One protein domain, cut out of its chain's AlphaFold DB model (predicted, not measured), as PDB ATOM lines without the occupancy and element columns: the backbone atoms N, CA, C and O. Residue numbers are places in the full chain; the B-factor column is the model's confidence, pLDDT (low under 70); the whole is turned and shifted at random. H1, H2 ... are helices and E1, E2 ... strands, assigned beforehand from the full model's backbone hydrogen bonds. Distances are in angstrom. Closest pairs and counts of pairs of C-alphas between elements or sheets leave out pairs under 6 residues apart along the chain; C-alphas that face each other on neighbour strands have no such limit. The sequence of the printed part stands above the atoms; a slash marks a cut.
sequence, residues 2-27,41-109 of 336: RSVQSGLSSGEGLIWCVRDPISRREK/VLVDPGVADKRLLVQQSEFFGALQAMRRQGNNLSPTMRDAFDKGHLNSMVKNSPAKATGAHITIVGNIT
ATOM      1  N   ARG A   2     142.412 173.200 182.076       66.25
ATOM      2  CA  ARG A   2     143.452 172.151 181.936       66.25
ATOM      3  C   ARG A   2     144.420 172.393 180.768       66.25
ATOM      4  O   ARG A   2     145.468 171.766 180.735       66.25
ATOM      5  N   SER A   3     144.093 173.306 179.850       86.19
ATOM      6  CA  SER A   3     144.902 173.610 178.664       86.19
ATOM      7  C   SER A   3     145.400 175.057 178.709       86.19
ATOM      8  O   SER A   3     144.717 175.985 178.269       86.19
ATOM      9  N   VAL A   4     146.575 175.241 179.316       92.00
ATOM     10  CA  VAL A   4     147.336 176.498 179.297       92.00
ATOM     11  C   VAL A   4     148.650 176.222 178.577       92.00
ATOM     12  O   VAL A   4     149.351 175.282 178.944       92.00
ATOM     13  N   GLN A   5     148.957 176.996 177.539       94.31
ATOM     14  CA  GLN A   5     150.139 176.807 176.694       94.31
ATOM     15  C   GLN A   5     150.884 178.128 176.481       94.31
ATOM     16  O   GLN A   5     150.334 179.208 176.683       94.31
ATOM     17  N   SER A   6     152.134 178.048 176.037       92.69
ATOM     18  CA  SER A   6     152.966 179.193 175.644       92.69
ATOM     19  C   SER A   6     153.742 178.864 174.356       92.69
ATOM     20  O   SER A   6     153.476 177.846 173.722       92.69
ATOM     21  N   GLY A   7     154.643 179.745 173.897       89.81
ATOM     22  CA  GLY A   7     155.450 179.505 172.686       89.81
ATOM     23  C   GLY A   7     154.698 179.604 171.345       89.81
ATOM     24  O   GLY A   7     154.856 178.750 170.472       89.81
ATOM     25  N   LEU A   8     153.878 180.644 171.162       90.69
ATOM     26  CA  LEU A   8     153.083 180.861 169.953       90.69
ATOM     27  C   LEU A   8     154.020 181.124 168.767       90.69
ATOM     28  O   LEU A   8     154.707 182.142 168.729       90.69
ATOM     29  N   SER A   9     154.062 180.188 167.819       89.81
ATOM     30  CA  SER A   9     155.082 180.168 166.763       89.81
ATOM     31  C   SER A   9     154.534 179.889 165.364       89.81
ATOM     32  O   SER A   9     155.028 180.490 164.412       89.81
ATOM     33  N   SER A  10     153.511 179.045 165.209       91.94
ATOM     34  CA  SER A  10     152.828 178.805 163.928       91.94
ATOM     35  C   SER A  10     151.326 178.574 164.111       91.94
ATOM     36  O   SER A  10     150.865 178.263 165.215       91.94
ATOM     37  N   GLY A  11     150.559 178.715 163.027       90.81
ATOM     38  CA  GLY A  11     149.133 178.405 163.022       90.81
ATOM     39  C   GLY A  11     148.868 176.915 163.225       90.81
ATOM     40  O   GLY A  11     147.997 176.560 164.014       90.81
ATOM     41  N   GLU A  12     149.662 176.023 162.622       91.44
ATOM     42  CA  GLU A  12     149.519 174.574 162.828       91.44
ATOM     43  C   GLU A  12     149.689 174.182 164.293       91.44
ATOM     44  O   GLU A  12     148.901 173.387 164.802       91.44
ATOM     45  N   GLY A  13     150.682 174.757 164.983       91.56
ATOM     46  CA  GLY A  13     150.902 174.503 166.405       91.56
ATOM     47  C   GLY A  13     149.698 174.925 167.246       91.56
ATOM     48  O   GLY A  13     149.273 174.187 168.134       91.56
ATOM     49  N   LEU A  14     149.089 176.066 166.907       92.94
ATOM     50  CA  LEU A  14     147.877 176.544 167.567       92.94
ATOM     51  C   LEU A  14     146.692 175.586 167.362       92.94
ATOM     52  O   LEU A  14     146.000 175.256 168.325       92.94
ATOM     53  N   ILE A  15     146.484 175.100 166.132       94.12
ATOM     54  CA  ILE A  15     145.431 174.119 165.812       94.12
ATOM     55  C   ILE A  15     145.684 172.805 166.554       94.12
ATOM     56  O   ILE A  15     144.755 172.208 167.097       94.12
ATOM     57  N   TRP A  16     146.940 172.360 166.612       92.81
ATOM     58  CA  TRP A  16     147.325 171.083 167.206       92.81
ATOM     59  C   TRP A  16     146.922 170.957 168.680       92.81
ATOM     60  O   TRP A  16     146.480 169.886 169.116       92.81
ATOM     61  N   CYS A  17     147.011 172.057 169.436       93.62
ATOM     62  CA  CYS A  17     146.618 172.132 170.846       93.62
ATOM     63  C   CYS A  17     145.116 171.902 171.093       93.62
ATOM     64  O   CYS A  17     144.730 171.631 172.227       93.62
ATOM     65  N   VAL A  18     144.278 172.005 170.058       94.19
ATOM     66  CA  VAL A  18     142.813 171.845 170.126       94.19
ATOM     67  C   VAL A  18     142.277 170.956 168.996       94.19
ATOM     68  O   VAL A  18     141.098 171.024 168.643       94.19
ATOM     69  N   ARG A  19     143.131 170.104 168.417       94.25
ATOM     70  CA  ARG A  19     142.821 169.326 167.208       94.25
ATOM     71  C   ARG A  19     141.701 168.310 167.397       94.25
ATOM     72  O   ARG A  19     141.462 167.799 168.494       94.25
ATOM     73  N   ASP A  20     141.007 168.030 166.312       93.56
ATOM     74  CA  ASP A  20     140.025 166.962 166.186       93.56
ATOM     75  C   ASP A  20     140.718 165.592 166.128       93.56
ATOM     76  O   ASP A  20     141.919 165.524 165.843       93.56
ATOM     77  N   PRO A  21     139.984 164.498 166.396       92.62
ATOM     78  CA  PRO A  21     140.497 163.154 166.183       92.62
ATOM     79  C   PRO A  21     140.925 162.945 164.724       92.62
ATOM     80  O   PRO A  21     140.264 163.422 163.797       92.62
ATOM     81  N   ILE A  22     142.019 162.214 164.517       89.88
ATOM     82  CA  ILE A  22     142.567 161.919 163.191       89.88
ATOM     83  C   ILE A  22     142.424 160.423 162.932       89.88
ATOM     84  O   ILE A  22     142.934 159.601 163.696       89.88
ATOM     85  N   SER A  23     141.777 160.075 161.821       87.00
ATOM     86  CA  SER A  23     141.677 158.697 161.333       87.00
ATOM     87  C   SER A  23     142.418 158.535 160.008       87.00
ATOM     88  O   SER A  23     142.402 159.428 159.158       87.00
ATOM     89  N   ARG A  24     143.066 157.385 159.815       84.19
ATOM     90  CA  ARG A  24     143.790 157.021 158.594       84.19
ATOM     91  C   ARG A  24     143.160 155.777 157.978       84.19
ATOM     92  O   ARG A  24     142.774 154.858 158.688       84.19
ATOM     93  N   ARG A  25     143.080 155.739 156.643       82.06
ATOM     94  CA  ARG A  25     142.692 154.522 155.917       82.06
ATOM     95  C   ARG A  25     143.879 153.566 155.875       82.06
ATOM     96  O   ARG A  25     144.879 153.879 155.230       82.06
ATOM     97  N   GLU A  26     143.761 152.423 156.531       80.56
ATOM     98  CA  GLU A  26     144.765 151.359 156.500       80.56
ATOM     99  C   GLU A  26     144.223 150.133 155.771       80.56
ATOM    100  O   GLU A  26     143.028 149.844 155.794       80.56
ATOM    101  N   LYS A  27     145.112 149.433 155.061       76.56
ATOM    102  CA  LYS A  27     144.751 148.250 154.283       76.56
ATOM    103  C   LYS A  27     144.679 147.048 155.217       76.56
ATOM    104  O   LYS A  27     145.704 146.622 155.747       76.56
ATOM    105  N   VAL A  41     141.171 153.608 160.665       85.56
ATOM    106  CA  VAL A  41     141.809 153.414 161.970       85.56
ATOM    107  C   VAL A  41     142.022 154.776 162.623       85.56
ATOM    108  O   VAL A  41     142.589 155.684 162.013       85.56
ATOM    109  N   LEU A  42     141.563 154.941 163.866       86.75
ATOM    110  CA  LEU A  42     141.844 156.131 164.672       86.75
ATOM    111  C   LEU A  42     143.332 156.141 165.056       86.75
ATOM    112  O   LEU A  42     143.776 155.275 165.803       86.75
ATOM    113  N   VAL A  43     144.088 157.122 164.561       89.31
ATOM    114  CA  VAL A  43     145.536 157.250 164.814       89.31
ATOM    115  C   VAL A  43     145.864 158.311 165.863       89.31
ATOM    116  O   VAL A  43     146.917 158.249 166.490       89.31
ATOM    117  N   ASP A  44     144.963 159.271 166.080       88.62
ATOM    118  CA  ASP A  44     145.077 160.283 167.130       88.62
ATOM    119  C   ASP A  44     143.681 160.561 167.714       88.62
ATOM    120  O   ASP A  44     142.779 160.925 166.954       88.62
ATOM    121  N   PRO A  45     143.464 160.409 169.035       90.62
ATOM    122  CA  PRO A  45     142.170 160.691 169.658       90.62
ATOM    123  C   PRO A  45     141.805 162.186 169.669       90.62
ATOM    124  O   PRO A  45     140.668 162.533 169.985       90.62
ATOM    125  N   GLY A  46     142.738 163.077 169.328       92.19
ATOM    126  CA  GLY A  46     142.561 164.522 169.355       92.19
ATOM    127  C   GLY A  46     142.506 165.093 170.773       92.19
ATOM    128  O   GLY A  46     142.881 164.455 171.758       92.19
ATOM    129  N   VAL A  47     142.041 166.338 170.878       93.75
ATOM    130  CA  VAL A  47     141.841 167.044 172.149       93.75
ATOM    131  C   VAL A  47     140.347 167.238 172.386       93.75
ATOM    132  O   VAL A  47     139.665 167.878 171.583       93.75
ATOM    133  N   ALA A  48     139.847 166.690 173.497       91.81
ATOM    134  CA  ALA A  48     138.436 166.772 173.871       91.81
ATOM    135  C   ALA A  48     138.038 168.163 174.402       91.81
ATOM    136  O   ALA A  48     136.999 168.692 174.014       91.81
ATOM    137  N   ASP A  49     138.857 168.776 175.269       91.69
ATOM    138  CA  ASP A  49     138.625 170.153 175.732       91.69
ATOM    139  C   ASP A  49     139.130 171.143 174.678       91.69
ATOM    140  O   ASP A  49     140.330 171.357 174.522       91.69
ATOM    141  N   LYS A  50     138.198 171.752 173.946       93.06
ATOM    142  CA  LYS A  50     138.492 172.703 172.867       93.06
ATOM    143  C   LYS A  50     138.831 174.114 173.356       93.06
ATOM    144  O   LYS A  50     138.971 175.025 172.539       93.06
ATOM    145  N   ARG A  51     138.947 174.320 174.672       92.75
ATOM    146  CA  ARG A  51     139.329 175.603 175.269       92.75
ATOM    147  C   ARG A  51     140.835 175.657 175.469       92.75
ATOM    148  O   ARG A  51     141.399 174.791 176.134       92.75
ATOM    149  N   LEU A  52     141.467 176.706 174.960       95.25
ATOM    150  CA  LEU A  52     142.901 176.939 175.072       95.25
ATOM    151  C   LEU A  52     143.166 178.351 175.587       95.25
ATOM    152  O   LEU A  52     142.693 179.325 175.004       95.25
ATOM    153  N   LEU A  53     143.967 178.460 176.647       95.88
ATOM    154  CA  LEU A  53     144.576 179.722 177.056       95.88
ATOM    155  C   LEU A  53     146.045 179.726 176.637       95.88
ATOM    156  O   LEU A  53     146.832 178.916 177.119       95.88
ATOM    157  N   VAL A  54     146.423 180.652 175.764       96.19
ATOM    158  CA  VAL A  54     147.820 180.899 175.417       96.19
ATOM    159  C   VAL A  54     148.336 182.072 176.238       96.19
ATOM    160  O   VAL A  54     147.814 183.180 176.132       96.19
ATOM    161  N   GLN A  55     149.385 181.845 177.019       95.44
ATOM    162  CA  GLN A  55     150.057 182.871 177.804       95.44
ATOM    163  C   GLN A  55     151.441 183.152 177.209       95.44
ATOM    164  O   GLN A  55     152.314 182.286 177.198       95.44
ATOM    165  N   GLN A  56     151.640 184.368 176.702       93.75
ATOM    166  CA  GLN A  56     152.919 184.852 176.187       93.75
ATOM    167  C   GLN A  56     153.488 185.918 177.111       93.75
ATOM    168  O   GLN A  56     153.043 187.063 177.101       93.75
ATOM    169  N   SER A  57     154.506 185.550 177.886       89.56
ATOM    170  CA  SER A  57     155.261 186.519 178.688       89.56
ATOM    171  C   SER A  57     156.037 187.511 177.818       89.56
ATOM    172  O   SER A  57     156.242 188.642 178.242       89.56
ATOM    173  N   GLU A  58     156.420 187.101 176.606       90.19
ATOM    174  CA  GLU A  58     157.098 187.934 175.617       90.19
ATOM    175  C   GLU A  58     156.378 187.811 174.270       90.19
ATOM    176  O   GLU A  58     156.648 186.936 173.444       90.19
ATOM    177  N   PHE A  59     155.396 188.678 174.044       92.94
ATOM    178  CA  PHE A  59     154.566 188.624 172.842       92.94
ATOM    179  C   PHE A  59     155.324 189.052 171.576       92.94
ATOM    180  O   PHE A  59     154.936 188.674 170.471       92.94
ATOM    181  N   PHE A  60     156.441 189.772 171.717       90.88
ATOM    182  CA  PHE A  60     157.280 190.192 170.594       90.88
ATOM    183  C   PHE A  60     157.777 189.005 169.754       90.88
ATOM    184  O   PHE A  60     157.738 189.066 168.525       90.88
ATOM    185  N   GLY A  61     158.145 187.884 170.388       89.75
ATOM    186  CA  GLY A  61     158.554 186.665 169.684       89.75
ATOM    187  C   GLY A  61     157.458 186.086 168.781       89.75
ATOM    188  O   GLY A  61     157.738 185.659 167.659       89.75
ATOM    189  N   ALA A  62     156.193 186.146 169.213       91.12
ATOM    190  CA  ALA A  62     155.058 185.734 168.389       91.12
ATOM    191  C   ALA A  62     154.870 186.664 167.177       91.12
ATOM    192  O   ALA A  62     154.632 186.190 166.064       91.12
ATOM    193  N   LEU A  63     155.038 187.979 167.374       89.81
ATOM    194  CA  LEU A  63     155.006 188.962 166.288       89.81
ATOM    195  C   LEU A  63     156.125 188.711 165.268       89.81
ATOM    196  O   LEU A  63     155.876 188.734 164.064       89.81
ATOM    197  N   GLN A  64     157.337 188.389 165.726       87.50
ATOM    198  CA  GLN A  64     158.436 188.006 164.838       87.50
ATOM    199  C   GLN A  64     158.168 186.701 164.089       87.50
ATOM    200  O   GLN A  64     158.480 186.598 162.903       87.50
ATOM    201  N   ALA A  65     157.591 185.699 164.754       88.56
ATOM    202  CA  ALA A  65     157.274 184.429 164.118       88.56
ATOM    203  C   ALA A  65     156.303 184.625 162.945       88.56
ATOM    204  O   ALA A  65     156.551 184.083 161.866       88.56
ATOM    205  N   MET A  66     155.274 185.464 163.119       87.69
ATOM    206  CA  MET A  66     154.301 185.806 162.072       87.69
ATOM    207  C   MET A  66     154.919 186.464 160.834       87.69
ATOM    208  O   MET A  66     154.335 186.372 159.760       87.69
ATOM    209  N   ARG A  67     156.092 187.096 160.956       82.75
ATOM    210  CA  ARG A  67     156.797 187.726 159.825       82.75
ATOM    211  C   ARG A  67     157.549 186.736 158.943       82.75
ATOM    212  O   ARG A  67     157.960 187.085 157.840       82.75
ATOM    213  N   ARG A  68     157.794 185.516 159.424       85.94
ATOM    214  CA  ARG A  68     158.507 184.508 158.631       85.94
ATOM    215  C   ARG A  68     157.662 184.157 157.410       85.94
ATOM    216  O   ARG A  68     156.482 183.841 157.553       85.94
ATOM    217  N   GLN A  69     158.264 184.183 156.221       82.69
ATOM    218  CA  GLN A  69     157.554 183.793 155.003       82.69
ATOM    219  C   GLN A  69     156.981 182.378 155.134       82.69
ATOM    220  O   GLN A  69     157.648 181.466 155.619       82.69
ATOM    221  N   GLY A  70     155.724 182.217 154.717       83.94
ATOM    222  CA  GLY A  70     154.988 180.960 154.833       83.94
ATOM    223  C   GLY A  70     154.382 180.687 156.215       83.94
ATOM    224  O   GLY A  70     153.707 179.675 156.370       83.94
ATOM    225  N   ASN A  71     154.568 181.564 157.211       88.12
ATOM    226  CA  ASN A  71     153.902 181.418 158.504       88.12
ATOM    227  C   ASN A  71     152.431 181.856 158.423       88.12
ATOM    228  O   ASN A  71     152.113 182.975 158.029       88.12
ATOM    229  N   ASN A  72     151.525 180.979 158.845       89.56
ATOM    230  CA  ASN A  72     150.078 181.197 158.842       89.56
ATOM    231  C   ASN A  72     149.504 181.522 160.233       89.56
ATOM    232  O   ASN A  72     148.291 181.440 160.439       89.56
ATOM    233  N   LEU A  73     150.339 181.888 161.205       91.44
ATOM    234  CA  LEU A  73     149.883 182.179 162.560       91.44
ATOM    235  C   LEU A  73     148.900 183.361 162.593       91.44
ATOM    236  O   LEU A  73     147.837 183.236 163.196       91.44
ATOM    237  N   SER A  74     149.183 184.462 161.883       89.88
ATOM    238  CA  SER A  74     148.264 185.612 161.810       89.88
ATOM    239  C   SER A  74     146.883 185.241 161.244       89.88
ATOM    240  O   SER A  74     145.894 185.480 161.942       89.88
ATOM    241  N   PRO A  75     146.756 184.620 160.049       89.62
ATOM    242  CA  PRO A  75     145.444 184.219 159.538       89.62
ATOM    243  C   PRO A  75     144.740 183.201 160.447       89.62
ATOM    244  O   PRO A  75     143.554 183.364 160.718       89.62
ATOM    245  N   THR A  76     145.464 182.240 161.031       92.06
ATOM    246  CA  THR A  76     144.869 181.254 161.956       92.06
ATOM    247  C   THR A  76     144.291 181.918 163.209       92.06
ATOM    248  O   THR A  76     143.196 181.579 163.653       92.06
ATOM    249  N   MET A  77     144.989 182.904 163.782       91.62
ATOM    250  CA  MET A  77     144.486 183.669 164.929       91.62
ATOM    251  C   MET A  77     143.253 184.505 164.574       91.62
ATOM    252  O   MET A  77     142.353 184.669 165.399       91.62
ATOM    253  N   ARG A  78     143.184 185.019 163.342       90.94
ATOM    254  CA  ARG A  78     142.010 185.755 162.860       90.94
ATOM    255  C   ARG A  78     140.792 184.852 162.736       90.94
ATOM    256  O   ARG A  78     139.727 185.238 163.215       90.94
ATOM    257  N   ASP A  79     140.969 183.658 162.174       91.44
ATOM    258  CA  ASP A  79     139.913 182.649 162.078       91.44
ATOM    259  C   ASP A  79     139.469 182.158 163.462       91.44
ATOM    260  O   ASP A  79     138.271 181.981 163.703       91.44
ATOM    261  N   ALA A  80     140.406 182.019 164.408       92.75
ATOM    262  CA  ALA A  80     140.096 181.654 165.791       92.75
ATOM    263  C   ALA A  80     139.195 182.695 166.470       92.75
ATOM    264  O   ALA A  80     138.280 182.329 167.204       92.75
ATOM    265  N   PHE A  81     139.407 183.983 166.186       92.50
ATOM    266  CA  PHE A  81     138.556 185.059 166.693       92.50
ATOM    267  C   PHE A  81     137.175 185.114 166.008       92.50
ATOM    268  O   PHE A  81     136.205 185.545 166.638       92.50
ATOM    269  N   ASP A  82     137.076 184.751 164.723       90.12
ATOM    270  CA  ASP A  82     135.850 184.934 163.932       90.12
ATOM    271  C   ASP A  82     134.915 183.708 163.951       90.12
ATOM    272  O   ASP A  82     133.701 183.890 164.008       90.12
ATOM    273  N   LYS A  83     135.441 182.475 163.871       86.81
ATOM    274  CA  LYS A  83     134.635 181.274 163.543       86.81
ATOM    275  C   LYS A  83     134.861 180.061 164.451       86.81
ATOM    276  O   LYS A  83     134.024 179.160 164.451       86.81
ATOM    277  N   GLY A  84     135.998 179.974 165.151       82.06
ATOM    278  CA  GLY A  84     136.351 178.822 166.004       82.06
ATOM    279  C   GLY A  84     136.574 177.493 165.256       82.06
ATOM    280  O   GLY A  84     136.750 176.451 165.882       82.06
ATOM    281  N   HIS A  85     136.568 177.508 163.923       89.31
ATOM    282  CA  HIS A  85     136.859 176.356 163.072       89.31
ATOM    283  C   HIS A  85     138.168 176.624 162.352       89.31
ATOM    284  O   HIS A  85     138.255 177.571 161.573       89.31
ATOM    285  N   LEU A  86     139.177 175.808 162.637       92.19
ATOM    286  CA  LEU A  86     140.526 175.992 162.122       92.19
ATOM    287  C   LEU A  86     140.936 174.771 161.310       92.19
ATOM    288  O   LEU A  86     140.718 173.634 161.734       92.19
ATOM    289  N   ASN A  87     141.556 174.990 160.157       89.38
ATOM    290  CA  ASN A  87     142.076 173.915 159.327       89.38
ATOM    291  C   ASN A  87     143.355 174.332 158.597       89.38
ATOM    292  O   ASN A  87     143.467 175.442 158.091       89.38
ATOM    293  N   SER A  88     144.296 173.396 158.488       83.75
ATOM    294  CA  SER A  88     145.449 173.493 157.593       83.75
ATOM    295  C   SER A  88     145.374 172.369 156.560       83.75
ATOM    296  O   SER A  88     145.361 171.187 156.908       83.75
ATOM    297  N   MET A  89     145.297 172.734 155.278       76.25
ATOM    298  CA  MET A  89     145.166 171.795 154.155       76.25
ATOM    299  C   MET A  89     146.533 171.329 153.631       76.25
ATOM    300  O   MET A  89     146.805 171.376 152.432       76.25
ATOM    301  N   VAL A  90     147.421 170.890 154.523       76.38
ATOM    302  CA  VAL A  90     148.720 170.322 154.137       76.38
ATOM    303  C   VAL A  90     148.622 168.812 153.922       76.38
ATOM    304  O   VAL A  90     148.015 168.087 154.705       76.38
ATOM    305  N   LYS A  91     149.268 168.326 152.857       61.81
ATOM    306  CA  LYS A  91     149.172 166.935 152.378       61.81
ATOM    307  C   LYS A  91     149.613 165.883 153.405       61.81
ATOM    308  O   LYS A  91     149.049 164.795 153.436       61.81
ATOM    309  N   ASN A  92     150.621 166.200 154.220       59.47
ATOM    310  CA  ASN A  92     151.297 165.213 155.070       59.47
ATOM    311  C   ASN A  92     150.853 165.246 156.543       59.47
ATOM    312  O   ASN A  92     151.047 164.261 157.247       59.47
ATOM    313  N   SER A  93     150.273 166.356 157.013       63.00
ATOM    314  CA  SER A  93     149.852 166.523 158.412       63.00
ATOM    315  C   SER A  93     148.662 167.486 158.521       63.00
ATOM    316  O   SER A  93     148.800 168.561 159.112       63.00
ATOM    317  N   PRO A  94     147.508 167.159 157.908       76.06
ATOM    318  CA  PRO A  94     146.333 168.014 157.987       76.06
ATOM    319  C   PRO A  94     145.890 168.126 159.449       76.06
ATOM    320  O   PRO A  94     145.568 167.128 160.092       76.06
ATOM    321  N   ALA A  95     145.883 169.348 159.976       81.62
ATOM    322  CA  ALA A  95     145.383 169.644 161.311       81.62
ATOM    323  C   ALA A  95     144.030 170.340 161.180       81.62
ATOM    324  O   ALA A  95     143.888 171.296 160.413       81.62
ATOM    325  N   LYS A  96     143.034 169.863 161.925       91.75
ATOM    326  CA  LYS A  96     141.690 170.441 161.985       91.75
ATOM    327  C   LYS A  96     141.291 170.607 163.442       91.75
ATOM    328  O   LYS A  96     141.579 169.721 164.236       91.75
ATOM    329  N   ALA A  97     140.629 171.703 163.782       93.88
ATOM    330  CA  ALA A  97     139.986 171.905 165.071       93.88
ATOM    331  C   ALA A  97     138.579 172.470 164.852       93.88
ATOM    332  O   ALA A  97     138.417 173.523 164.232       93.88
ATOM    333  N   THR A  98     137.569 171.770 165.359       93.50
ATOM    334  CA  THR A  98     136.158 172.168 165.287       93.50
ATOM    335  C   THR A  98     135.705 172.678 166.658       93.50
ATOM    336  O   THR A  98     135.942 172.015 167.668       93.50
ATOM    337  N   GLY A  99     135.057 173.848 166.702       91.38
ATOM    338  CA  GLY A  99     134.529 174.429 167.946       91.38
ATOM    339  C   GLY A  99     135.606 174.869 168.947       91.38
ATOM    340  O   GLY A  99     135.422 174.732 170.156       91.38
ATOM    341  N   ALA A 100     136.750 175.350 168.460       93.94
ATOM    342  CA  ALA A 100     137.848 175.834 169.287       93.94
ATOM    343  C   ALA A 100     137.546 177.202 169.920       93.94
ATOM    344  O   ALA A 100     137.126 178.138 169.241       93.94
ATOM    345  N   HIS A 101     137.846 177.329 171.215       92.56
ATOM    346  CA  HIS A 101     137.769 178.576 171.975       92.56
ATOM    347  C   HIS A 101     139.163 178.942 172.475       92.56
ATOM    348  O   HIS A 101     139.675 178.339 173.419       92.56
ATOM    349  N   ILE A 102     139.788 179.920 171.828       94.44
ATOM    350  CA  ILE A 102     141.181 180.282 172.083       94.44
ATOM    351  C   ILE A 102     141.238 181.690 172.669       94.44
ATOM    352  O   ILE A 102     140.804 182.650 172.036       94.44
ATOM    353  N   THR A 103     141.824 181.805 173.857       94.62
ATOM    354  CA  THR A 103     142.159 183.083 174.493       94.62
ATOM    355  C   THR A 103     143.667 183.256 174.478       94.62
ATOM    356  O   THR A 103     144.401 182.327 174.808       94.62
ATOM    357  N   ILE A 104     144.141 184.446 174.122       95.25
ATOM    358  CA  ILE A 104     145.567 184.768 174.088       95.25
ATOM    359  C   ILE A 104     145.805 185.963 175.001       95.25
ATOM    360  O   ILE A 104     145.194 187.013 174.826       95.25
ATOM    361  N   VAL A 105     146.708 185.793 175.961       96.12
ATOM    362  CA  VAL A 105     147.188 186.856 176.842       96.12
ATOM    363  C   VAL A 105     148.666 187.051 176.551       96.12
ATOM    364  O   VAL A 105     149.468 186.145 176.774       96.12
ATOM    365  N   GLY A 106     149.017 188.216 176.010       95.00
ATOM    366  CA  GLY A 106     150.383 188.565 175.640       95.00
ATOM    367  C   GLY A 106     150.863 189.808 176.372       95.00
ATOM    368  O   GLY A 106     150.159 190.812 176.400       95.00
ATOM    369  N   ASN A 107     152.072 189.743 176.925       94.88
ATOM    370  CA  ASN A 107     152.760 190.881 177.523       94.88
ATOM    371  C   ASN A 107     153.845 191.388 176.568       94.88
ATOM    372  O   ASN A 107     154.585 190.600 175.977       94.88
ATOM    373  N   ILE A 108     153.929 192.705 176.402       94.06
ATOM    374  CA  ILE A 108     154.916 193.377 175.550       94.06
ATOM    375  C   ILE A 108     155.116 194.817 176.018       94.06
ATOM    376  O   ILE A 108     154.200 195.423 176.578       94.06
ATOM    377  N   THR A 109     156.304 195.371 175.785       90.94
ATOM    378  CA  THR A 109     156.560 196.802 175.996       90.94
ATOM    379  C   THR A 109     155.963 197.644 174.862       90.94
ATOM    380  O   THR A 109     155.729 197.153 173.755       90.94
TER     381      THR A 109
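AT A GLANCE: This is residues 2 to 27 and 41 to 109 of the 336 residues of an uncharacterized protein of Candidatus Sulfopaludibacter sp. SbA3 (UniProt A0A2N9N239). The short helix H1 sits in the middle of a small body, with the hairpin E4 and E5 and the helix H3 packed on it; the parallel pair E3 and E6 runs past H3, and the ribbon E1 and E2 reaches away at one end. The printed part has 95 residues, in the order H1 E1 E2 E3 H2 H3 E4 E5 E6, with three sheets of two strands, E3 and E6 parallel, the others antiparallel. The class is mixed, helices and strands; the whole is compact, with a radius of gyration of the C-alphas of 13.9 A, yet elongated, 54 by 31 by 22 A.

IN THESE COORDINATES: Residues 4 to 5 pair, parallel, with residues 53 to 54. H1, residues 11 to 16, begins at C-alpha 11 (149.133, 178.405, 163.022). E1 is residues 22 to 27, 16.5 A, and E2 41 to 44. E3 is residues 51 to 56, 16.5 A; H2 59 to 66, 11.1 A; H3 73 to 82, 14.4 A. E4 is residues 86 to 88, E5 95 to 97, and E6 101 to 106, 16.5 A, ending at C-alpha 106 (150.383, 188.565, 175.640).

HOW THE PARTS SIT: H1 and H3 touch at a steep tilt of 63 degrees, the closest C-alphas, of Gly 11 and Leu 73, 3.9 A apart. The closest C-alphas of H1 and E5, of Ile 15 and Ala 97, are 5.9 A apart. In the hairpin E4 and E5, N 86 and O 97 are 2.9 A apart. H3 and E6 come closest at the C-alphas of Ala 80 and Ile 102, 6.5 A. E3 and E6 have N 54 and O 103 at 2.8 A. H2 and H3 only just touch, only at the corner, with 3 pairs of C-alphas within 8 A, the closest those of Met 66 and Leu 73, 5.7 A. E1 and E2 have N 24 and O 41 at 2.8 A; both are apart from H3. In H1, H2 and H3 every O i to N i+4 pair is within hydrogen-bond range.

THE WHOLE: The C-alphas farthest apart, of Lys 27 and Thr 109, are 54.5 A apart. Residues 28 to 40 are not printed, and C-alphas 27 and 41 are 9.7 A apart across the cut. Of the links that are printed whole, none is long. Mean pLDDT of the printed part is 88.9; residue 2 and residues 91 to 93 are under 70.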